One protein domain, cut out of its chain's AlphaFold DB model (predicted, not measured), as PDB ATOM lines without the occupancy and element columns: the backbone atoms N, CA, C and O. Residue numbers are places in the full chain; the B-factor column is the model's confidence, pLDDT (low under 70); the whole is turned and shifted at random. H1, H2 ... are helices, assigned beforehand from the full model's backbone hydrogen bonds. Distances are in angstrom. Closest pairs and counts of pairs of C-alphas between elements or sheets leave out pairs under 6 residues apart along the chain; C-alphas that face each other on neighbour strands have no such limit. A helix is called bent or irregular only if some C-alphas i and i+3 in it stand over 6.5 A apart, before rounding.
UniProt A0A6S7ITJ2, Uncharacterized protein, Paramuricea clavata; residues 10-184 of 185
ATOM      1  N   PHE A  10      96.672  19.806  29.291       87.94
ATOM      2  CA  PHE A  10      96.250  19.054  30.487       87.94
ATOM      3  C   PHE A  10      97.279  18.004  30.911       87.94
ATOM      4  O   PHE A  10      97.508  17.801  32.100       87.94
ATOM      5  N   THR A  11      97.931  17.346  29.950       87.75
ATOM      6  CA  THR A  11      99.006  16.395  30.250       87.75
ATOM      7  C   THR A  11     100.207  17.111  30.866       87.75
ATOM      8  O   THR A  11     100.792  16.603  31.820       87.75
ATOM      9  N   LEU A  12     100.550  18.305  30.370       89.38
ATOM     10  CA  LEU A  12     101.583  19.149  30.977       89.38
ATOM     11  C   LEU A  12     101.217  19.537  32.417       89.38
ATOM     12  O   LEU A  12     102.000  19.257  33.322       89.38
ATOM     13  N   ALA A  13     100.013  20.078  32.633       91.25
ATOM     14  CA  ALA A  13      99.524  20.438  33.964       91.25
ATOM     15  C   ALA A  13      99.542  19.237  34.927       91.25
ATOM     16  O   ALA A  13      99.867  19.378  36.103       91.25
ATOM     17  N   TYR A  14      99.255  18.030  34.430       91.50
ATOM     18  CA  TYR A  14      99.304  16.817  35.245       91.50
ATOM     19  C   TYR A  14     100.735  16.437  35.635       91.50
ATOM     20  O   TYR A  14     100.985  16.076  36.781       91.50
ATOM     21  N   PHE A  15     101.704  16.564  34.724       90.06
ATOM     22  CA  PHE A  15     103.114  16.350  35.067       90.06
ATOM     23  C   PHE A  15     103.637  17.380  36.072       90.06
ATOM     24  O   PHE A  15     104.425  17.031  36.951       90.06
ATOM     25  N   GLU A  16     103.195  18.629  35.967       93.25
ATOM     26  CA  GLU A  16     103.524  19.685  36.927       93.25
ATOM     27  C   GLU A  16     102.926  19.393  38.308       93.25
ATOM     28  O   GLU A  16     103.627  19.506  39.314       93.25
ATOM     29  N   PHE A  17     101.678  18.921  38.353       94.25
ATOM     30  CA  PHE A  17     101.038  18.433  39.574       94.25
ATOM     31  C   PHE A  17     101.821  17.272  40.202       94.25
ATOM     32  O   PHE A  17     102.140  17.309  41.390       94.25
ATOM     33  N   LEU A  18     102.190  16.258  39.412       90.38
ATOM     34  CA  LEU A  18     102.981  15.127  39.905       90.38
ATOM     35  C   LEU A  18     104.354  15.571  40.420       90.38
ATOM     36  O   LEU A  18     104.826  15.050  41.427       90.38
ATOM     37  N   SER A  19     104.987  16.539  39.754       89.88
ATOM     38  CA  SER A  19     106.275  17.092  40.185       89.88
ATOM     39  C   SER A  19     106.155  17.770  41.551       89.88
ATOM     40  O   SER A  19     106.959  17.493  42.437       89.88
ATOM     41  N   TYR A  20     105.099  18.562  41.761       92.12
ATOM     42  CA  TYR A  20     104.783  19.148  43.065       92.12
ATOM     43  C   TYR A  20     104.570  18.070  44.147       92.12
ATOM     44  O   TYR A  20     105.192  18.123  45.207       92.12
ATOM     45  N   GLN A  21     103.770  17.038  43.869       89.06
ATOM     46  CA  GLN A  21     103.508  15.964  44.840       89.06
ATOM     47  C   GLN A  21     104.760  15.138  45.180       89.06
ATOM     48  O   GLN A  21     104.942  14.698  46.320       89.06
ATOM     49  N   LEU A  22     105.659  14.943  44.212       85.69
ATOM     50  CA  LEU A  22     106.953  14.302  44.444       85.69
ATOM     51  C   LEU A  22     107.826  15.124  45.397       85.69
ATOM     52  O   LEU A  22     108.454  14.551  46.290       85.69
ATOM     53  N   GLU A  23     107.832  16.451  45.255       85.56
ATOM     54  CA  GLU A  23     108.543  17.343  46.173       85.56
ATOM     55  C   GLU A  23     107.989  17.254  47.598       85.56
ATOM     56  O   GLU A  23     108.773  17.140  48.542       85.56
ATOM     57  N   CYS A  24     106.663  17.184  47.763       82.94
ATOM     58  CA  CYS A  24     106.032  16.955  49.067       82.94
ATOM     59  C   CYS A  24     106.496  15.643  49.721       82.94
ATOM     60  O   CYS A  24     106.636  15.562  50.941       82.94
ATOM     61  N   CYS A  25     106.799  14.618  48.919       78.69
ATOM     62  CA  CYS A  25     107.273  13.325  49.409       78.69
ATOM     63  C   CYS A  25     108.792  13.272  49.666       78.69
ATOM     64  O   CYS A  25     109.268  12.284  50.229       78.69
ATOM     65  N   ASN A  26     109.579  14.284  49.277       78.25
ATOM     66  CA  ASN A  26     111.045  14.214  49.341       78.25
ATOM     67  C   ASN A  26     111.586  14.087  50.768       78.25
ATOM     68  O   ASN A  26     112.451  13.246  51.008       78.25
ATOM     69  N   SER A  27     111.068  14.864  51.723       66.75
ATOM     70  CA  SER A  27     111.498  14.783  53.130       66.75
ATOM     71  C   SER A  27     111.258  13.389  53.709       66.75
ATOM     72  O   SER A  27     112.151  12.793  54.316       66.75
ATOM     73  N   PHE A  28     110.089  12.814  53.417       70.44
ATOM     74  CA  PHE A  28     109.764  11.446  53.798       70.44
ATOM     75  C   PHE A  28     110.675  10.424  53.102       70.44
ATOM     76  O   PHE A  28     111.180   9.507  53.748       70.44
ATOM     77  N   ASN A  29     110.936  10.592  51.803       69.69
ATOM     78  CA  ASN A  29     111.826   9.717  51.041       69.69
ATOM     79  C   ASN A  29     113.243   9.696  51.623       69.69
ATOM     80  O   ASN A  29     113.809   8.618  51.788       69.69
ATOM     81  N   ILE A  30     113.798  10.862  51.964       69.44
ATOM     82  CA  ILE A  30     115.129  10.983  52.574       69.44
ATOM     83  C   ILE A  30     115.162  10.254  53.920       69.44
ATOM     84  O   ILE A  30     116.079   9.477  54.185       69.44
ATOM     85  N   LEU A  31     114.142  10.460  54.755       64.94
ATOM     86  CA  LEU A  31     114.046   9.804  56.055       64.94
ATOM     87  C   LEU A  31     113.930   8.283  55.916       64.94
ATOM     88  O   LEU A  31     114.624   7.551  56.619       64.94
ATOM     89  N   PHE A  32     113.100   7.803  54.992       64.00
ATOM     90  CA  PHE A  32     112.881   6.377  54.758       64.00
ATOM     91  C   PHE A  32     114.110   5.680  54.155       64.00
ATOM     92  O   PHE A  32     114.350   4.506  54.421       64.00
ATOM     93  N   GLN A  33     114.906   6.403  53.364       63.56
ATOM     94  CA  GLN A  33     116.170   5.919  52.799       63.56
ATOM     95  C   GLN A  33     117.351   6.036  53.772       63.56
ATOM     96  O   GLN A  33     118.450   5.566  53.468       63.56
ATOM     97  N   SER A  34     117.156   6.648  54.945       65.50
ATOM     98  CA  SER A  34     118.201   6.721  55.961       65.50
ATOM     99  C   SER A  34     118.491   5.337  56.551       65.50
ATOM    100  O   SER A  34     117.617   4.485  56.688       65.50
ATOM    101  N   THR A  35     119.747   5.097  56.926       52.84
ATOM    102  CA  THR A  35     120.213   3.773  57.368       52.84
ATOM    103  C   THR A  35     119.528   3.295  58.655       52.84
ATOM    104  O   THR A  35     119.476   2.092  58.907       52.84
ATOM    105  N   ARG A  36     119.027   4.226  59.484       59.34
ATOM    106  CA  ARG A  36     118.304   3.970  60.742       59.34
ATOM    107  C   ARG A  36     117.343   5.132  61.050       59.34
ATOM    108  O   ARG A  36     117.704   6.008  61.840       59.34
ATOM    109  N   PRO A  37     116.139   5.171  60.461       58.69
ATOM    110  CA  PRO A  37     115.179   6.221  60.765       58.69
ATOM    111  C   PRO A  37     114.666   6.031  62.202       58.69
ATOM    112  O   PRO A  37     114.222   4.932  62.543       58.69
ATOM    113  N   PRO A  38     114.697   7.058  63.066       64.62
ATOM    114  CA  PRO A  38     114.088   6.962  64.388       64.62
ATOM    115  C   PRO A  38     112.563   6.825  64.248       64.62
ATOM    116  O   PRO A  38     111.936   7.678  63.629       64.62
ATOM    117  N   LEU A  39     111.945   5.802  64.856       63.06
ATOM    118  CA  LEU A  39     110.502   5.496  64.727       63.06
ATOM    119  C   LEU A  39     109.627   6.699  65.108       63.06
ATOM    120  O   LEU A  39     108.701   7.064  64.388       63.06
ATOM    121  N   HIS A  40     109.984   7.381  66.200       66.06
ATOM    122  CA  HIS A  40     109.292   8.586  66.659       66.06
ATOM    123  C   HIS A  40     109.376   9.743  65.648       66.06
ATOM    124  O   HIS A  40     108.432  10.519  65.520       66.06
ATOM    125  N   SER A  41     110.494   9.851  64.921       68.88
ATOM    126  CA  SER A  41     110.678  10.854  63.867       68.88
ATOM    127  C   SER A  41     109.910  10.455  62.606       68.88
ATOM    128  O   SER A  41     109.250  11.294  62.009       68.88
ATOM    129  N   LEU A  42     109.906   9.164  62.260       70.69
ATOM    130  CA  LEU A  42     109.151   8.617  61.131       70.69
ATOM    131  C   LEU A  42     107.644   8.826  61.287       70.69
ATOM    132  O   LEU A  42     106.986   9.242  60.339       70.69
ATOM    133  N   LYS A  43     107.099   8.580  62.483       74.88
ATOM    134  CA  LYS A  43     105.684   8.824  62.776       74.88
ATOM    135  C   LYS A  43     105.312  10.288  62.564       74.88
ATOM    136  O   LYS A  43     104.319  10.566  61.902       74.88
ATOM    137  N   LYS A  44     106.107  11.206  63.115       81.56
ATOM    138  CA  LYS A  44     105.859  12.643  62.988       81.56
ATOM    139  C   LYS A  44     105.896  13.087  61.523       81.56
ATOM    140  O   LYS A  44     104.958  13.716  61.058       81.56
ATOM    141  N   GLU A  45     106.935  12.693  60.795       79.94
ATOM    142  CA  GLU A  45     107.120  13.049  59.382       79.94
ATOM    143  C   GLU A  45     106.013  12.474  58.491       79.94
ATOM    144  O   GLU A  45     105.573  13.113  57.542       79.94
ATOM    145  N   LEU A  46     105.491  11.293  58.827       81.06
ATOM    146  CA  LEU A  46     104.345  10.719  58.133       81.06
ATOM    147  C   LEU A  46     103.037  11.461  58.447       81.06
ATOM    148  O   LEU A  46     102.242  11.712  57.545       81.06
ATOM    149  N   GLU A  47     102.799  11.819  59.710       85.88
ATOM    150  CA  GLU A  47     101.637  12.626  60.098       85.88
ATOM    151  C   GLU A  47     101.662  14.010  59.429       85.88
ATOM    152  O   GLU A  47     100.615  14.503  59.002       85.88
ATOM    153  N   ASP A  48     102.848  14.608  59.305       87.81
ATOM    154  CA  ASP A  48     103.061  15.878  58.614       87.81
ATOM    155  C   ASP A  48     102.868  15.726  57.092       87.81
ATOM    156  O   ASP A  48     102.189  16.556  56.484       87.81
ATOM    157  N   LEU A  49     103.334  14.623  56.487       88.50
ATOM    158  CA  LEU A  49     103.078  14.305  55.075       88.50
ATOM    159  C   LEU A  49     101.580  14.129  54.785       88.50
ATOM    160  O   LEU A  49     101.068  14.721  53.838       88.50
ATOM    161  N   ILE A  50     100.857  13.360  55.610       89.75
ATOM    162  CA  ILE A  50      99.406  13.171  55.446       89.75
ATOM    163  C   ILE A  50      98.685  14.516  55.537       89.75
ATOM    164  O   ILE A  50      97.814  14.791  54.719       89.75
ATOM    165  N   LYS A  51      99.043  15.369  56.507       91.06
ATOM    166  CA  LYS A  51      98.464  16.716  56.629       91.06
ATOM    167  C   LYS A  51      98.746  17.575  55.404       91.06
ATOM    168  O   LYS A  51      97.843  18.282  54.970       91.06
ATOM    169  N   SER A  52      99.968  17.519  54.874       91.38
ATOM    170  CA  SER A  52     100.355  18.271  53.680       91.38
ATOM    171  C   SER A  52      99.498  17.861  52.485       91.38
ATOM    172  O   SER A  52      98.844  18.711  51.894       91.38
ATOM    173  N   ILE A  53      99.416  16.560  52.191       92.25
ATOM    174  CA  ILE A  53      98.627  16.041  51.063       92.25
ATOM    175  C   ILE A  53      97.129  16.307  51.278       92.25
ATOM    176  O   ILE A  53      96.431  16.725  50.360       92.25
ATOM    177  N   ALA A  54      96.615  16.121  52.500       92.88
ATOM    178  CA  ALA A  54      95.210  16.383  52.815       92.88
ATOM    179  C   ALA A  54      94.840  17.861  52.635       92.88
ATOM    180  O   ALA A  54      93.718  18.159  52.234       92.88
ATOM    181  N   SER A  55      95.772  18.784  52.897       93.50
ATOM    182  CA  SER A  55      95.525  20.225  52.759       93.50
ATOM    183  C   SER A  55      95.228  20.666  51.329       93.50
ATOM    184  O   SER A  55      94.585  21.696  51.140       93.50
ATOM    185  N   ASP A  56      95.624  19.860  50.341       93.56
ATOM    186  CA  ASP A  56      95.425  20.167  48.930       93.56
ATOM    187  C   ASP A  56      93.971  19.938  48.468       93.56
ATOM    188  O   ASP A  56      93.548  20.521  47.468       93.56
ATOM    189  N   PHE A  57      93.185  19.108  49.175       95.50
ATOM    190  CA  PHE A  57      91.829  18.730  48.738       95.50
ATOM    191  C   PHE A  57      90.783  18.554  49.855       95.50
ATOM    192  O   PHE A  57      89.599  18.373  49.560       95.50
ATOM    193  N   MET A  58      91.162  18.611  51.134       94.44
ATOM    194  CA  MET A  58      90.239  18.473  52.266       94.44
ATOM    195  C   MET A  58      89.987  19.801  52.980       94.44
ATOM    196  O   MET A  58      90.802  20.720  52.995       94.44
ATOM    197  N   THR A  59      88.834  19.892  53.636       94.31
ATOM    198  CA  THR A  59      88.446  21.064  54.421       94.31
ATOM    199  C   THR A  59      89.316  21.227  55.672       94.31
ATOM    200  O   THR A  59      89.529  20.293  56.455       94.31
ATOM    201  N   LEU A  60      89.757  22.462  55.925       90.44
ATOM    202  CA  LEU A  60      90.573  22.804  57.097       90.44
ATOM    203  C   LEU A  60      89.881  22.461  58.425       90.44
ATOM    204  O   LEU A  60      90.544  22.084  59.393       90.44
ATOM    205  N   ASP A  61      88.553  22.580  58.479       91.75
ATOM    206  CA  ASP A  61      87.769  22.272  59.677       91.75
ATOM    207  C   ASP A  61      87.849  20.796  60.059       91.75
ATOM    208  O   ASP A  61      87.943  20.472  61.246       91.75
ATOM    209  N   TYR A  62      87.840  19.906  59.067       92.19
ATOM    210  CA  TYR A  62      88.003  18.478  59.293       92.19
ATOM    211  C   TYR A  62      89.437  18.156  59.723       92.19
ATOM    212  O   TYR A  62      89.647  17.494  60.740       92.19
ATOM    213  N   MET A  63      90.433  18.705  59.022       91.62
ATOM    214  CA  MET A  63      91.846  18.459  59.324       91.62
ATOM    215  C   MET A  63      92.270  18.918  60.725       91.62
ATOM    216  O   MET A  63      93.132  18.298  61.342       91.62
ATOM    217  N   LYS A  64      91.680  19.998  61.250       89.44
ATOM    218  CA  LYS A  64      91.972  20.481  62.611       89.44
ATOM    219  C   LYS A  64      91.395  19.579  63.702       89.44
ATOM    220  O   LYS A  64      91.937  19.539  64.804       89.44
ATOM    221  N   LYS A  65      90.279  18.902  63.421       90.38
ATOM    222  CA  LYS A  65      89.541  18.075  64.389       90.38
ATOM    223  C   LYS A  65      89.983  16.614  64.372       90.38
ATOM    224  O   LYS A  65      89.795  15.913  65.366       90.38
ATOM    225  N   THR A  66      90.572  16.164  63.269       88.06
ATOM    226  CA  THR A  66      90.912  14.760  63.045       88.06
ATOM    227  C   THR A  66      92.421  14.550  63.114       88.06
ATOM    228  O   THR A  66      93.198  15.266  62.488       88.06
ATOM    229  N   ALA A  67      92.857  13.544  63.876       85.50
ATOM    230  CA  ALA A  67      94.263  13.148  63.893       85.50
ATOM    231  C   ALA A  67      94.691  12.647  62.496       85.50
ATOM    232  O   ALA A  67      93.908  11.926  61.878       85.50
ATOM    233  N   PRO A  68      95.916  12.928  62.010       84.94
ATOM    234  CA  PRO A  68      96.321  12.577  60.638       84.94
ATOM    235  C   PRO A  68      96.203  11.088  60.311       84.94
ATOM    236  O   PRO A  68      95.779  10.703  59.227       84.94
ATOM    237  N   SER A  69      96.484  10.234  61.293       78.81
ATOM    238  CA  SER A  69      96.338   8.780  61.186       78.81
ATOM    239  C   SER A  69      94.891   8.287  61.068       78.81
ATOM    240  O   SER A  69      94.679   7.118  60.763       78.81
ATOM    241  N   LYS A  70      93.899   9.150  61.320       84.62
ATOM    242  CA  LYS A  70      92.459   8.847  61.272       84.62
ATOM    243  C   LYS A  70      91.705   9.654  60.214       84.62
ATOM    244  O   LYS A  70      90.478   9.635  60.212       84.62
ATOM    245  N   ILE A  71      92.419  10.401  59.374       88.06
ATOM    246  CA  ILE A  71      91.812  11.140  58.268       88.06
ATOM    247  C   ILE A  71      91.187  10.134  57.301       88.06
ATOM    248  O   ILE A  71      91.879   9.271  56.773       88.06
ATOM    249  N   ASP A  72      89.887  10.255  57.069       88.38
ATOM    250  CA  ASP A  72      89.188   9.519  56.024       88.38
ATOM    251  C   ASP A  72      89.240  10.336  54.731       88.38
ATOM    252  O   ASP A  72      88.442  11.253  54.525       88.38
ATOM    253  N   SER A  73      90.211  10.021  53.873       88.69
ATOM    254  CA  SER A  73      90.386  10.693  52.585       88.69
ATOM    255  C   SER A  73      89.298  10.337  51.569       88.69
ATOM    256  O   SER A  73      89.123  11.073  50.603       88.69
ATOM    257  N   THR A  74      88.538   9.257  51.770       89.88
ATOM    258  CA  THR A  74      87.540   8.777  50.796       89.88
ATOM    259  C   THR A  74      86.203   9.501  50.896       89.88
ATOM    260  O   THR A  74      85.414   9.500  49.949       89.88
ATOM    261  N   SER A  75      85.942  10.140  52.036       88.25
ATOM    262  CA  SER A  75      84.680  10.819  52.282       88.25
ATOM    263  C   SER A  75      84.631  12.173  51.579       88.25
ATOM    264  O   SER A  75      85.186  13.170  52.050       88.25
ATOM    265  N   SER A  76      83.885  12.220  50.474       87.81
ATOM    266  CA  SER A  76      83.633  13.443  49.703       87.81
ATOM    267  C   SER A  76      82.939  14.545  50.508       87.81
ATOM    268  O   SER A  76      83.030  15.717  50.153       87.81
ATOM    269  N   ALA A  77      82.303  14.207  51.636       89.44
ATOM    270  CA  ALA A  77      81.684  15.172  52.544       89.44
ATOM    271  C   ALA A  77      82.688  16.162  53.161       89.44
ATOM    272  O   ALA A  77      82.291  17.240  53.602       89.44
ATOM    273  N   PHE A  78      83.974  15.800  53.211       91.69
ATOM    274  CA  PHE A  78      85.036  16.645  53.759       91.69
ATOM    275  C   PHE A  78      85.949  17.238  52.688       91.69
ATOM    276  O   PHE A  78      86.916  17.915  53.048       91.69
ATOM    277  N   HIS A  79      85.671  16.993  51.406       93.31
ATOM    278  CA  HIS A  79      86.448  17.538  50.298       93.31
ATOM    279  C   HIS A  79      86.071  18.992  50.037       93.31
ATOM    280  O   HIS A  79      84.930  19.412  50.241       93.31
ATOM    281  N   VAL A  80      87.043  19.772  49.580       93.50
ATOM    282  CA  VAL A  80      86.762  21.092  49.013       93.50
ATOM    283  C   VAL A  80      86.131  20.928  47.621       93.50
ATOM    284  O   VAL A  80      86.327  19.898  46.974       93.50
ATOM    285  N   PRO A  81      85.376  21.921  47.121       93.56
ATOM    286  CA  PRO A  81      84.901  21.910  45.739       93.56
ATOM    287  C   PRO A  81      86.056  21.717  44.747       93.56
ATOM    288  O   PRO A  81      87.130  22.273  44.968       93.56
ATOM    289  N   LEU A  82      85.831  21.016  43.624       90.12
ATOM    290  CA  LEU A  82      86.881  20.691  42.635       90.12
ATOM    291  C   LEU A  82      87.733  21.906  42.237       90.12
ATOM    292  O   LEU A  82      88.960  21.817  42.160       90.12
ATOM    293  N   ILE A  83      87.102  23.065  42.038       89.44
ATOM    294  CA  ILE A  83      87.781  24.312  41.658       89.44
ATOM    295  C   ILE A  83      88.768  24.831  42.717       89.44
ATOM    296  O   ILE A  83      89.717  25.534  42.385       89.44
ATOM    297  N   GLN A  84      88.568  24.467  43.985       91.06
ATOM    298  CA  GLN A  84      89.419  24.855  45.112       91.06
ATOM    299  C   GLN A  84      90.541  23.852  45.387       91.06
ATOM    300  O   GLN A  84      91.374  24.109  46.252       91.06
ATOM    301  N   ILE A  85      90.581  22.728  44.665       93.56
ATOM    302  CA  ILE A  85      91.659  21.752  44.804       93.56
ATOM    303  C   ILE A  85      92.964  22.389  44.359       93.56
ATOM    304  O   ILE A  85      93.070  22.931  43.250       93.56
ATOM    305  N   TYR A  86      93.949  22.317  45.243       94.12
ATOM    306  CA  TYR A  86      95.274  22.839  45.000       94.12
ATOM    307  C   TYR A  86      96.117  21.793  44.275       94.12
ATOM    308  O   TYR A  86      96.307  20.675  44.744       94.12
ATOM    309  N   VAL A  87      96.626  22.163  43.103       92.94
ATOM    310  CA  VAL A  87      97.401  21.266  42.227       92.94
ATOM    311  C   VAL A  87      98.868  21.687  42.102       92.94
ATOM    312  O   VAL A  87      99.605  21.148  41.281       92.94
ATOM    313  N   GLY A  88      99.303  22.649  42.921       93.94
ATOM    314  CA  GLY A  88     100.623  23.267  42.834       93.94
ATOM    315  C   GLY A  88     100.654  24.490  41.911       93.94
ATOM    316  O   GLY A  88      99.812  24.659  41.026       93.94
ATOM    317  N   MET A  89     101.642  25.366  42.122       93.75
ATOM    318  CA  MET A  89     101.736  26.652  41.413       93.75
ATOM    319  C   MET A  89     101.921  26.495  39.899       93.75
ATOM    320  O   MET A  89     101.258  27.196  39.142       93.75
ATOM    321  N   ALA A  90     102.791  25.579  39.462       93.19
ATOM    322  CA  ALA A  90     103.086  25.376  38.041       93.19
ATOM    323  C   ALA A  90     101.849  24.883  37.273       93.19
ATOM    324  O   ALA A  90     101.413  25.541  36.333       93.19
ATOM    325  N   ALA A  91     101.207  23.817  37.768       93.31
ATOM    326  CA  ALA A  91      99.976  23.299  37.178       93.31
ATOM    327  C   ALA A  91      98.866  24.360  37.169       93.31
ATOM    328  O   ALA A  91      98.179  24.524  36.168       93.31
ATOM    329  N   THR A  92      98.723  25.130  38.254       93.44
ATOM    330  CA  THR A  92      97.741  26.226  38.326       93.44
ATOM    331  C   THR A  92      97.991  27.284  37.251       93.44
ATOM    332  O   THR A  92      97.044  27.708  36.597       93.44
ATOM    333  N   ALA A  93      99.248  27.678  37.022       93.12
ATOM    334  CA  ALA A  93      99.594  28.635  35.973       93.12
ATOM    335  C   ALA A  93      99.210  28.111  34.580       93.12
ATOM    336  O   ALA A  93      98.533  28.816  33.833       93.12
ATOM    337  N   THR A  94      99.541  26.852  34.276       91.44
ATOM    338  CA  THR A  94      99.161  26.198  33.015       91.44
ATOM    339  C   THR A  94      97.641  26.170  32.826       91.44
ATOM    340  O   THR A  94      97.149  26.466  31.738       91.44
ATOM    341  N   LEU A  95      96.875  25.868  33.879       90.56
ATOM    342  CA  LEU A  95      95.408  25.885  33.825       90.56
ATOM    343  C   LEU A  95      94.857  27.299  33.577       90.56
ATOM    344  O   LEU A  95      93.969  27.457  32.743       90.56
ATOM    345  N   CYS A  96      95.404  28.327  34.231       89.94
ATOM    346  CA  CYS A  96      94.992  29.715  34.007       89.94
ATOM    347  C   CYS A  96      95.279  30.189  32.573       89.94
ATOM    348  O   CYS A  96      94.451  30.876  31.976       89.94
ATOM    349  N   GLU A  97      96.418  29.805  31.991       89.38
ATOM    350  CA  GLU A  97      96.723  30.088  30.580       89.38
ATOM    351  C   GLU A  97      95.703  29.431  29.640       89.38
ATOM    352  O   GLU A  97      95.281  30.028  28.652       89.38
ATOM    353  N   MET A  98      95.266  28.211  29.957       86.94
ATOM    354  CA  MET A  98      94.252  27.501  29.178       86.94
ATOM    355  C   MET A  98      92.871  28.155  29.263       86.94
ATOM    356  O   MET A  98      92.154  28.168  28.266       86.94
ATOM    357  N   GLU A  99      92.487  28.677  30.428       85.88
ATOM    358  CA  GLU A  99      91.227  29.413  30.601       85.88
ATOM    359  C   GLU A  99      91.232  30.730  29.806       85.88
ATOM    360  O   GLU A  99      90.218  31.096  29.206       85.88
ATOM    361  N   ALA A 100      92.382  31.415  29.750       84.06
ATOM    362  CA  ALA A 100      92.551  32.670  29.019       84.06
ATOM    363  C   ALA A 100      92.477  32.508  27.486       84.06
ATOM    364  O   ALA A 100      92.014  33.421  26.802       84.06
ATOM    365  N   ASP A 101      92.874  31.347  26.954       79.75
ATOM    366  CA  ASP A 101      92.837  31.037  25.513       79.75
ATOM    367  C   ASP A 101      91.410  30.787  24.962       79.75
ATOM    368  O   ASP A 101      91.233  30.646  23.750       79.75
ATOM    369  N   GLY A 102      90.385  30.793  25.826       63.75
ATOM    370  CA  GLY A 102      88.967  30.797  25.455       63.75
ATOM    371  C   GLY A 102      88.207  29.555  25.917       63.75
ATOM    372  O   GLY A 102      88.193  28.540  25.229       63.75
ATOM    373  N   ALA A 103      87.507  29.670  27.049       58.06
ATOM    374  CA  ALA A 103      86.716  28.591  27.635       58.06
ATOM    375  C   ALA A 103      85.399  28.329  26.874       58.06
ATOM    376  O   ALA A 103      84.440  29.095  26.974       58.06
ATOM    377  N   GLY A 104      85.334  27.220  26.132       62.41
ATOM    378  CA  GLY A 104      84.069  26.612  25.687       62.41
ATOM    379  C   GLY A 104      83.519  25.609  26.715       62.41
ATOM    380  O   GLY A 104      84.268  25.127  27.563       62.41
ATOM    381  N   GLU A 105      82.239  25.224  26.620       62.84
ATOM    382  CA  GLU A 105      81.609  24.226  27.519       62.84
ATOM    383  C   GLU A 105      82.394  22.903  27.589       62.84
ATOM    384  O   GLU A 105      82.621  22.365  28.670       62.84
ATOM    385  N   THR A 106      82.912  22.423  26.452       65.44
ATOM    386  CA  THR A 106      83.747  21.209  26.378       65.44
ATOM    387  C   THR A 106      85.047  21.324  27.182       65.44
ATOM    388  O   THR A 106      85.590  20.316  27.624       65.44
ATOM    389  N   GLN A 107      85.561  22.536  27.395       72.62
ATOM    390  CA  GLN A 107      86.792  22.752  28.150       72.62
ATOM    391  C   GLN A 107      86.538  22.685  29.660       72.62
ATOM    392  O   GLN A 107      87.358  22.118  30.378       72.62
ATOM    393  N   SER A 108      85.379  23.165  30.130       79.81
ATOM    394  CA  SER A 108      84.968  23.065  31.539       79.81
ATOM    395  C   SER A 108      84.929  21.610  32.015       79.81
ATOM    396  O   SER A 108      85.484  21.290  33.064       79.81
ATOM    397  N   GLU A 109      84.360  20.704  31.213       85.94
ATOM    398  CA  GLU A 109      84.337  19.272  31.543       85.94
ATOM    399  C   GLU A 109      85.747  18.668  31.644       85.94
ATOM    400  O   GLU A 109      85.993  17.765  32.446       85.94
ATOM    401  N   GLN A 110      86.698  19.154  30.841       85.81
ATOM    402  CA  GLN A 110      88.085  18.686  30.882       85.81
ATOM    403  C   GLN A 110      88.820  19.176  32.138       85.81
ATOM    404  O   GLN A 110      89.575  18.402  32.729       85.81
ATOM    405  N   PHE A 111      88.559  20.407  32.592       89.56
ATOM    406  CA  PHE A 111      89.069  20.911  33.872       89.56
ATOM    407  C   PHE A 111      88.540  20.102  35.059       89.56
ATOM    408  O   PHE A 111      89.318  19.730  35.941       89.56
ATOM    409  N   ASP A 112      87.247  19.776  35.061       90.81
ATOM    410  CA  ASP A 112      86.641  18.968  36.122       90.81
ATOM    411  C   ASP A 112      87.204  17.546  36.140       90.81
ATOM    412  O   ASP A 112      87.545  17.026  37.207       90.81
ATOM    413  N   ARG A 113      87.391  16.926  34.965       90.44
ATOM    414  CA  ARG A 113      88.061  15.619  34.855       90.44
ATOM    415  C   ARG A 113      89.494  15.667  35.372       90.44
ATOM    416  O   ARG A 113      89.883  14.799  36.146       90.44
ATOM    417  N   PHE A 114      90.264  16.684  34.987       92.75
ATOM    418  CA  PHE A 114      91.630  16.877  35.474       92.75
ATOM    419  C   PHE A 114      91.669  16.965  37.007       92.75
ATOM    420  O   PHE A 114      92.409  16.224  37.655       92.75
ATOM    421  N   ARG A 115      90.824  17.818  37.597       93.38
ATOM    422  CA  ARG A 115      90.746  18.011  39.053       93.38
ATOM    423  C   ARG A 115      90.290  16.744  39.770       93.38
ATOM    424  O   ARG A 115      90.851  16.404  40.809       93.38
ATOM    425  N   THR A 116      89.345  16.007  39.191       93.00
ATOM    426  CA  THR A 116      88.913  14.697  39.699       93.00
ATOM    427  C   THR A 116      90.092  13.726  39.746       93.00
ATOM    428  O   THR A 116      90.374  13.170  40.799       93.00
ATOM    429  N   HIS A 117      90.871  13.610  38.667       91.94
ATOM    430  CA  HIS A 117      92.047  12.735  38.641       91.94
ATOM    431  C   HIS A 117      93.138  13.138  39.639       91.94
ATOM    432  O   HIS A 117      93.767  12.270  40.246       91.94
ATOM    433  N   CYS A 118      93.367  14.438  39.842       93.56
ATOM    434  CA  CYS A 118      94.252  14.910  40.907       93.56
ATOM    435  C   CYS A 118      93.714  14.506  42.287       93.56
ATOM    436  O   CYS A 118      94.479  14.024  43.116       93.56
ATOM    437  N   THR A 119      92.406  14.637  42.516       93.88
ATOM    438  CA  THR A 119      91.760  14.218  43.771       93.88
ATOM    439  C   THR A 119      91.944  12.727  44.015       93.88
ATOM    440  O   THR A 119      92.420  12.343  45.077       93.88
ATOM    441  N   ASP A 120      91.632  11.893  43.023       92.62
ATOM    442  CA  ASP A 120      91.753  10.436  43.112       92.62
ATOM    443  C   ASP A 120      93.186  10.026  43.472       92.62
ATOM    444  O   ASP A 120      93.403   9.174  44.337       92.62
ATOM    445  N   PHE A 121      94.175  10.687  42.861       93.12
ATOM    446  CA  PHE A 121      95.581  10.490  43.197       93.12
ATOM    447  C   PHE A 121      95.878  10.837  44.662       93.12
ATOM    448  O   PHE A 121      96.514  10.044  45.356       93.12
ATOM    449  N   LEU A 122      95.425  11.998  45.148       92.88
ATOM    450  CA  LEU A 122      95.669  12.449  46.525       92.88
ATOM    451  C   LEU A 122      95.001  11.521  47.550       92.88
ATOM    452  O   LEU A 122      95.611  11.164  48.562       92.88
ATOM    453  N   VAL A 123      93.770  11.087  47.269       92.06
ATOM    454  CA  VAL A 123      93.023  10.133  48.096       92.06
ATOM    455  C   VAL A 123      93.784   8.817  48.205       92.06
ATOM    456  O   VAL A 123      94.027   8.342  49.320       92.06
ATOM    457  N   GLU A 124      94.196   8.253  47.068       89.44
ATOM    458  CA  GLU A 124      94.929   6.990  47.029       89.44
ATOM    459  C   GLU A 124      96.303   7.116  47.698       89.44
ATOM    460  O   GLU A 124      96.710   6.220  48.442       89.44
ATOM    461  N   ALA A 125      96.998   8.244  47.520       88.06
ATOM    462  CA  ALA A 125      98.269   8.509  48.183       88.06
ATOM    463  C   ALA A 125      98.121   8.441  49.712       88.06
ATOM    464  O   ALA A 125      98.867   7.707  50.365       88.06
ATOM    465  N   ILE A 126      97.121   9.121  50.286       89.62
ATOM    466  CA  ILE A 126      96.857   9.073  51.732       89.62
ATOM    467  C   ILE A 126      96.510   7.656  52.190       89.62
ATOM    468  O   ILE A 126      97.097   7.182  53.165       89.62
ATOM    469  N   LEU A 127      95.617   6.949  51.487       87.56
ATOM    470  CA  LEU A 127      95.236   5.578  51.851       87.56
ATOM    471  C   LEU A 127      96.451   4.655  51.915       87.56
ATOM    472  O   LEU A 127      96.567   3.799  52.791       87.56
ATOM    473  N   GLN A 128      97.375   4.824  50.983       81.12
ATOM    474  CA  GLN A 128      98.543   3.968  50.859       81.12
ATOM    475  C   GLN A 128      99.612   4.300  51.897       81.12
ATOM    476  O   GLN A 128     100.234   3.394  52.458       81.12
ATOM    477  N   ILE A 129      99.764   5.581  52.233       82.62
ATOM    478  CA  ILE A 129     100.566   6.032  53.370       82.62
ATOM    479  C   ILE A 129      99.997   5.453  54.679       82.62
ATOM    480  O   ILE A 129     100.738   4.867  55.471       82.62
ATOM    481  N   GLN A 130      98.679   5.523  54.884       82.44
ATOM    482  CA  GLN A 130      98.004   4.998  56.077       82.44
ATOM    483  C   GLN A 130      98.094   3.470  56.195       82.44
ATOM    484  O   GLN A 130      98.398   2.964  57.276       82.44
ATOM    485  N   LYS A 131      97.908   2.721  55.098       79.44
ATOM    486  CA  LYS A 131      98.103   1.257  55.070       79.44
ATOM    487  C   LYS A 131      99.498   0.873  55.564       79.44
ATOM    488  O   LYS A 131      99.642  -0.047  56.364       79.44
ATOM    489  N   ARG A 132     100.527   1.603  55.125       71.31
ATOM    490  CA  ARG A 132     101.914   1.379  55.562       71.31
ATOM    491  C   ARG A 132     102.133   1.793  57.017       71.31
ATOM    492  O   ARG A 132     102.935   1.166  57.697       71.31
ATOM    493  N   PHE A 133     101.401   2.787  57.518       67.75
ATOM    494  CA  PHE A 133     101.477   3.219  58.914       67.75
ATOM    495  C   PHE A 133     100.889   2.216  59.910       67.75
ATOM    496  O   PHE A 133     101.476   2.012  60.970       67.75
ATOM    497  N   VAL A 134      99.772   1.555  59.582       61.59
ATOM    498  CA  VAL A 134      99.182   0.513  60.450       61.59
ATOM    499  C   VAL A 134     100.192  -0.607  60.716       61.59
ATOM    500  O   VAL A 134     100.341  -1.038  61.856       61.59
ATOM    501  N   LEU A 135     100.986  -0.981  59.708       49.06
ATOM    502  CA  LEU A 135     102.076  -1.952  59.856       49.06
ATOM    503  C   LEU A 135     103.177  -1.475  60.822       49.06
ATOM    504  O   LEU A 135     103.775  -2.287  61.528       49.06
ATOM    505  N   VAL A 136     103.443  -0.165  60.878       52.12
ATOM    506  CA  VAL A 136     104.389   0.427  61.839       52.12
ATOM    507  C   VAL A 136     103.804   0.376  63.254       52.12
ATOM    508  O   VAL A 136     104.465  -0.111  64.167       52.12
ATOM    509  N   ALA A 137     102.550   0.786  63.447       49.53
ATOM    510  CA  ALA A 137     101.912   0.800  64.766       49.53
ATOM    511  C   ALA A 137     101.705  -0.612  65.357       49.53
ATOM    512  O   ALA A 137     101.945  -0.831  66.544       49.53
ATOM    513  N   GLU A 138     101.325  -1.599  64.539       50.53
ATOM    514  CA  GLU A 138     101.218  -3.001  64.971       50.53
ATOM    515  C   GLU A 138     102.577  -3.601  65.366       50.53
ATOM    516  O   GLU A 138     102.644  -4.499  66.210       50.53
ATOM    517  N   SER A 139     103.673  -3.099  64.789       47.78
ATOM    518  CA  SER A 139     105.024  -3.512  65.170       47.78
ATOM    519  C   SER A 139     105.481  -2.915  66.502       47.78
ATOM    520  O   SER A 139     106.133  -3.614  67.272       47.78
ATOM    521  N   GLU A 140     105.078  -1.679  66.823       47.44
ATOM    522  CA  GLU A 140     105.329  -1.058  68.132       47.44
ATOM    523  C   GLU A 140     104.533  -1.755  69.247       47.44
ATOM    524  O   GLU A 140     105.036  -1.933  70.356       47.44
ATOM    525  N   ALA A 141     103.312  -2.215  68.945       48.44
ATOM    526  CA  ALA A 141     102.503  -3.015  69.868       48.44
ATOM    527  C   ALA A 141     103.145  -4.383  70.181       48.44
ATOM    528  O   ALA A 141     102.967  -4.923  71.275       48.44
ATOM    529  N   LYS A 142     103.960  -4.921  69.263       51.00
ATOM    530  CA  LYS A 142     104.832  -6.085  69.493       51.00
ATOM    531  C   LYS A 142     106.150  -5.642  70.138       51.00
ATOM    532  O   LYS A 142     107.227  -5.822  69.577       51.00
ATOM    533  N   SER A 143     106.049  -5.088  71.343       44.53
ATOM    534  CA  SER A 143     107.143  -4.510  72.149       44.53
ATOM    535  C   SER A 143     108.336  -5.431  72.505       44.53
ATOM    536  O   SER A 143     109.204  -5.029  73.273       44.53
ATOM    537  N   GLU A 144     108.444  -6.632  71.933       48.62
ATOM    538  CA  GLU A 144     109.577  -7.553  72.129       48.62
ATOM    539  C   GLU A 144     110.550  -7.603  70.939       48.62
ATOM    540  O   GLU A 144     111.612  -8.220  71.031       48.62
ATOM    541  N   MET A 145     110.219  -6.974  69.808       51.06
ATOM    542  CA  MET A 145     111.002  -7.135  68.585       51.06
ATOM    543  C   MET A 145     112.106  -6.073  68.472       51.06
ATOM    544  O   MET A 145     111.847  -4.873  68.403       51.06
ATOM    545  N   SER A 146     113.363  -6.523  68.428       54.56
ATOM    546  CA  SER A 146     114.536  -5.672  68.207       54.56
ATOM    547  C   SER A 146     114.427  -4.922  66.876       54.56
ATOM    548  O   SER A 146     113.942  -5.454  65.876       54.56
ATOM    549  N   TRP A 147     114.963  -3.703  66.832       47.56
ATOM    550  CA  TRP A 147     115.070  -2.876  65.628       47.56
ATOM    551  C   TRP A 147     115.630  -3.615  64.404       47.56
ATOM    552  O   TRP A 147     115.182  -3.384  63.283       47.56
ATOM    553  N   GLU A 148     116.581  -4.532  64.601       50.31
ATOM    554  CA  GLU A 148     117.143  -5.331  63.507       50.31
ATOM    555  C   GLU A 148     116.175  -6.409  63.004       50.31
ATOM    556  O   GLU A 148     116.182  -6.751  61.822       50.31
ATOM    557  N   GLN A 149     115.323  -6.933  63.886       54.66
ATOM    558  CA  GLN A 149     114.301  -7.920  63.546       54.66
ATOM    559  C   GLN A 149     113.142  -7.258  62.796       54.66
ATOM    560  O   GLN A 149     112.713  -7.784  61.773       54.66
ATOM    561  N   TYR A 150     112.711  -6.067  63.224       54.16
ATOM    562  CA  TYR A 150     111.721  -5.261  62.506       54.16
ATOM    563  C   TYR A 150     112.178  -4.921  61.083       54.16
ATOM    564  O   TYR A 150     111.471  -5.202  60.114       54.16
ATOM    565  N   TRP A 151     113.397  -4.391  60.939       51.31
ATOM    566  CA  TRP A 151     113.939  -4.043  59.627       51.31
ATOM    567  C   TRP A 151     114.186  -5.259  58.737       51.31
ATOM    568  O   TRP A 151     114.002  -5.147  57.529       51.31
ATOM    569  N   ARG A 152     114.536  -6.427  59.293       52.97
ATOM    570  CA  ARG A 152     114.556  -7.686  58.527       52.97
ATOM    571  C   ARG A 152     113.164  -8.075  58.051       52.97
ATOM    572  O   ARG A 152     113.012  -8.379  56.880       52.97
ATOM    573  N   VAL A 153     112.147  -8.021  58.912       56.25
ATOM    574  CA  VAL A 153     110.767  -8.372  58.537       56.25
ATOM    575  C   VAL A 153     110.242  -7.454  57.437       56.25
ATOM    576  O   VAL A 153     109.631  -7.943  56.496       56.25
ATOM    577  N   ILE A 154     110.513  -6.148  57.506       51.75
ATOM    578  CA  ILE A 154     110.099  -5.211  56.455       51.75
ATOM    579  C   ILE A 154     110.931  -5.391  55.181       51.75
ATOM    580  O   ILE A 154     110.366  -5.544  54.108       51.75
ATOM    581  N   ARG A 155     112.262  -5.430  55.261       50.31
ATOM    582  CA  ARG A 155     113.130  -5.561  54.075       50.31
ATOM    583  C   ARG A 155     112.970  -6.907  53.358       50.31
ATOM    584  O   ARG A 155     113.081  -6.965  52.133       50.31
ATOM    585  N   ASP A 156     112.744  -7.971  54.122       50.09
ATOM    586  CA  ASP A 156     112.685  -9.348  53.631       50.09
ATOM    587  C   ASP A 156     111.235  -9.832  53.442       50.09
ATOM    588  O   ASP A 156     111.028 -10.961  52.991       50.09
ATOM    589  N   ALA A 157     110.231  -8.985  53.727       51.66
ATOM    590  CA  ALA A 157     108.862  -9.225  53.298       51.66
ATOM    591  C   ALA A 157     108.864  -9.415  51.780       51.66
ATOM    592  O   ALA A 157     109.313  -8.552  51.012       51.66
ATOM    593  N   LYS A 158     108.377 -10.582  51.367       46.06
ATOM    594  CA  LYS A 158     108.112 -10.919  49.979       46.06
ATOM    595  C   LYS A 158     106.654 -11.321  49.842       46.06
ATOM    596  O   LYS A 158     106.090 -11.942  50.743       46.06
ATOM    597  N   THR A 159     106.040 -10.969  48.720       49.03
ATOM    598  CA  THR A 159     104.729 -11.516  48.351       49.03
ATOM    599  C   THR A 159     104.831 -13.038  48.172       49.03
ATOM    600  O   THR A 159     105.925 -13.590  48.050       49.03
ATOM    601  N   VAL A 160     103.692 -13.737  48.104       44.47
ATOM    602  CA  VAL A 160     103.635 -15.193  47.825       44.47
ATOM    603  C   VAL A 160     104.362 -15.559  46.513       44.47
ATOM    604  O   VAL A 160     104.781 -16.697  46.326       44.47
ATOM    605  N   THR A 161     104.573 -14.580  45.629       46.25
ATOM    606  CA  THR A 161     105.289 -14.689  44.349       46.25
ATOM    607  C   THR A 161     106.797 -14.399  44.430       46.25
ATOM    608  O   THR A 161     107.492 -14.552  43.430       46.25
ATOM    609  N   GLY A 162     107.338 -14.030  45.597       44.47
ATOM    610  CA  GLY A 162     108.780 -13.838  45.814       44.47
ATOM    611  C   GLY A 162     109.327 -12.442  45.487       44.47
ATOM    612  O   GLY A 162     110.540 -12.232  45.600       44.47
ATOM    613  N   GLU A 163     108.470 -11.486  45.130       47.53
ATOM    614  CA  GLU A 163     108.848 -10.089  44.886       47.53
ATOM    615  C   GLU A 163     108.971  -9.312  46.201       47.53
ATOM    616  O   GLU A 163     108.218  -9.562  47.144       47.53
ATOM    617  N   GLN A 164     109.922  -8.370  46.283       49.50
ATOM    618  CA  GLN A 164     110.052  -7.494  47.453       49.50
ATOM    619  C   GLN A 164     108.742  -6.737  47.692       49.50
ATOM    620  O   GLN A 164     108.238  -6.058  46.802       49.50
ATOM    621  N   THR A 165     108.202  -6.827  48.907       48.47
ATOM    622  CA  THR A 165     106.884  -6.255  49.233       48.47
ATOM    623  C   THR A 165     106.898  -4.728  49.318       48.47
ATOM    624  O   THR A 165     105.840  -4.105  49.278       48.47
ATOM    625  N   TYR A 166     108.078  -4.105  49.391       51.31
ATOM    626  CA  TYR A 166     108.207  -2.655  49.514       51.31
ATOM    627  C   TYR A 166     109.075  -2.069  48.399       51.31
ATOM    628  O   TYR A 166     110.279  -1.883  48.588       51.31
ATOM    629  N   PRO A 167     108.476  -1.718  47.248       50.78
ATOM    630  CA  PRO A 167     109.088  -0.741  46.364       50.78
ATOM    631  C   PRO A 167     109.339   0.558  47.147       50.78
ATOM    632  O   PRO A 167     108.533   0.936  48.013       50.78
ATOM    633  N   SER A 168     110.444   1.251  46.850       54.94
ATOM    634  CA  SER A 168     110.687   2.596  47.390       54.94
ATOM    635  C   SER A 168     109.444   3.466  47.158       54.94
ATOM    636  O   SER A 168     108.726   3.256  46.179       54.94
ATOM    637  N   LEU A 169     109.138   4.438  48.028       47.75
ATOM    638  CA  LEU A 169     107.951   5.277  47.803       47.75
ATOM    639  C   LEU A 169     108.010   5.967  46.421       47.75
ATOM    640  O   LEU A 169     106.982   6.172  45.800       47.75
ATOM    641  N   MET A 170     109.214   6.199  45.880       46.44
ATOM    642  CA  MET A 170     109.444   6.624  44.493       46.44
ATOM    643  C   MET A 170     108.986   5.598  43.450       46.44
ATOM    644  O   MET A 170     108.305   5.966  42.497       46.44
ATOM    645  N   GLN A 171     109.313   4.314  43.617       50.78
ATOM    646  CA  GLN A 171     108.774   3.245  42.767       50.78
ATOM    647  C   GLN A 171     107.253   3.141  42.921       50.78
ATOM    648  O   GLN A 171     106.563   2.893  41.949       50.78
ATOM    649  N   PHE A 172     106.721   3.398  44.111       51.31
ATOM    650  CA  PHE A 172     105.292   3.367  44.389       51.31
ATOM    651  C   PHE A 172     104.516   4.539  43.764       51.31
ATOM    652  O   PHE A 172     103.517   4.307  43.094       51.31
ATOM    653  N   VAL A 173     105.000   5.775  43.905       47.59
ATOM    654  CA  VAL A 173     104.445   6.959  43.230       47.59
ATOM    655  C   VAL A 173     104.569   6.803  41.714       47.59
ATOM    656  O   VAL A 173     103.627   7.119  40.995       47.59
ATOM    657  N   SER A 174     105.668   6.215  41.225       44.62
ATOM    658  CA  SER A 174     105.820   5.866  39.805       44.62
ATOM    659  C   SER A 174     104.833   4.780  39.358       44.62
ATOM    660  O   SER A 174     104.321   4.859  38.248       44.62
ATOM    661  N   ILE A 175     104.533   3.785  40.203       44.94
ATOM    662  CA  ILE A 175     103.554   2.722  39.925       44.94
ATOM    663  C   ILE A 175     102.125   3.274  39.934       44.94
ATOM    664  O   ILE A 175     101.373   2.945  39.026       44.94
ATOM    665  N   ILE A 176     101.751   4.134  40.890       46.53
ATOM    666  CA  ILE A 176     100.441   4.809  40.898       46.53
ATOM    667  C   ILE A 176     100.304   5.709  39.669       46.53
ATOM    668  O   ILE A 176      99.292   5.641  38.974       46.53
ATOM    669  N   ALA A 177     101.333   6.506  39.364       43.38
ATOM    670  CA  ALA A 177     101.346   7.345  38.172       43.38
ATOM    671  C   ALA A 177     101.205   6.501  36.894       43.38
ATOM    672  O   ALA A 177     100.435   6.868  36.017       43.38
ATOM    673  N   LEU A 178     101.870   5.341  36.803       37.62
ATOM    674  CA  LEU A 178     101.730   4.397  35.686       37.62
ATOM    675  C   LEU A 178     100.338   3.747  35.615       37.62
ATOM    676  O   LEU A 178      99.796   3.621  34.520       37.62
ATOM    677  N   PHE A 179      99.743   3.368  36.750       34.88
ATOM    678  CA  PHE A 179      98.411   2.752  36.806       34.88
ATOM    679  C   PHE A 179      97.313   3.726  36.360       34.88
ATOM    680  O   PHE A 179      96.421   3.342  35.607       34.88
ATOM    681  N   LEU A 180      97.409   4.996  36.766       37.44
ATOM    682  CA  LEU A 180      96.483   6.057  36.352       37.44
ATOM    683  C   LEU A 180      96.721   6.527  34.907       37.44
ATOM    684  O   LEU A 180      95.812   7.057  34.274       37.44
ATOM    685  N   PHE A 181      97.924   6.321  34.362       35.31
ATOM    686  CA  PHE A 181      98.235   6.622  32.961       35.31
ATOM    687  C   PHE A 181      97.782   5.505  32.004       35.31
ATOM    688  O   PHE A 181      97.471   5.775  30.848       35.31
ATOM    689  N   GLN A 182      97.719   4.250  32.464       32.19
ATOM    690  CA  GLN A 182      97.241   3.113  31.663       32.19
ATOM    691  C   GLN A 182      95.716   3.055  31.523       32.19
ATOM    692  O   GLN A 182      95.227   2.494  30.551       32.19
ATOM    693  N   THR A 183      94.959   3.679  32.427       34.75
ATOM    694  CA  THR A 183      93.499   3.835  32.298       34.75
ATOM    695  C   THR A 183      93.083   4.927  31.298       34.75
ATOM    696  O   THR A 183      91.892   5.176  31.130       34.75
ATOM    697  N   GLN A 184      94.049   5.570  30.625       38.25
ATOM    698  CA  GLN A 184      93.856   6.617  29.608       38.25
ATOM    699  C   GLN A 184      94.044   6.113  28.153       38.25
ATOM    700  O   GLN A 184      94.059   6.931  27.232       38.25
TER     701      GLN A 184
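AT A GLANCE: This is residues 10 to 184 of the 185 residues of an uncharacterized protein of Paramuricea clavata (UniProt A0A6S7ITJ2). This is a long, narrow set of roughly aligned helices: H5 runs as a rod along most of the length, with H1 and H2 packed beside it. H4 packs with its residues 90 to 95 on the first residues of H1, H3 sits beside the last part of H2, H7 meets residues 22 to 29 of H1 with its own first residues, 169 to 173, and from there runs the opposite way to H1, and H6 lies near the last part of H5. The printed part has 175 residues with seven named helices, H1 to H7 in order, and no named strand; the class is all helix. It is only just compact, close to loose, with a radius of gyration of the C-alphas of 18.3 A, and elongated, spanning 63 by 38 by 26 A.

IN THESE COORDINATES: H1, residues 10 to 32, begins with C-alpha 10 at (96.250, 19.054, 30.487) and is 32.0 A long; it is irregular, with C-alphas 24 and 27 7.1 A apart, and has a kink of 45 degrees near residue 25. H2, residues 39 to 55, is 24.2 A long. H3 holds residues 60 to 65, and H4, residues 89 to 100, is 16.6 A long. H5, residues 105 to 141, is the longest helix at 54.5 A, from C-alpha 105 at (81.609, 24.226, 27.519) to C-alpha 141 at (102.503, -3.015, 69.868). H6 holds residues 147 to 156. H7, residues 169 to 182, is 19.5 A long and ends with C-alpha 182 at (97.241, 3.113, 31.663).

HOW THE PARTS SIT: H1 is the hub, touching H2, H4, H5 and H7. H1, H2, H5 and H7 form an up and down bundle, each running against the one before it. H1 and H2, a hairpin, touch at a shallow tilt of 18 degrees; their closest C-alphas, of Phe 28 and Glu 45, are 6.4 A apart. With residues 10 to 17 alone, H1 touches H4, closest at the C-alphas of Ala 13 and Ala 91, 4.3 A. H2 and H5 touch, closest at the C-alphas of Ile 50 and Ile 126, 6.1 A. H1 and H7 only just touch, with 3 pairs of C-alphas within 8 A, closest Asn 29 and Leu 169 at 6.7 A. H2 and H3, also a hairpin, only just touch, closest at the C-alphas of Lys 51 and Met 63, 7.4 A. H5 and H6 are close but not clearly touching, closest at the C-alphas of Ser 139 and Tyr 150, 7.4 A. Every O i to N i+4 pair is within hydrogen-bond range in H2, H4, H6 and H7; H1 has 17 of 19, H3 1 of 2 and H5 31 of 33.

THE WHOLE: The two C-alphas farthest apart, of Gly 102 and Glu 144, are 63.8 A apart. Residues 100 to 106 stand free. The printed part has no cut; the links from H3 to H4 and from H6 to H7 are long. Mean pLDDT of the printed part is 73.7; 71 residues are under 70, among them residues 133 to 184.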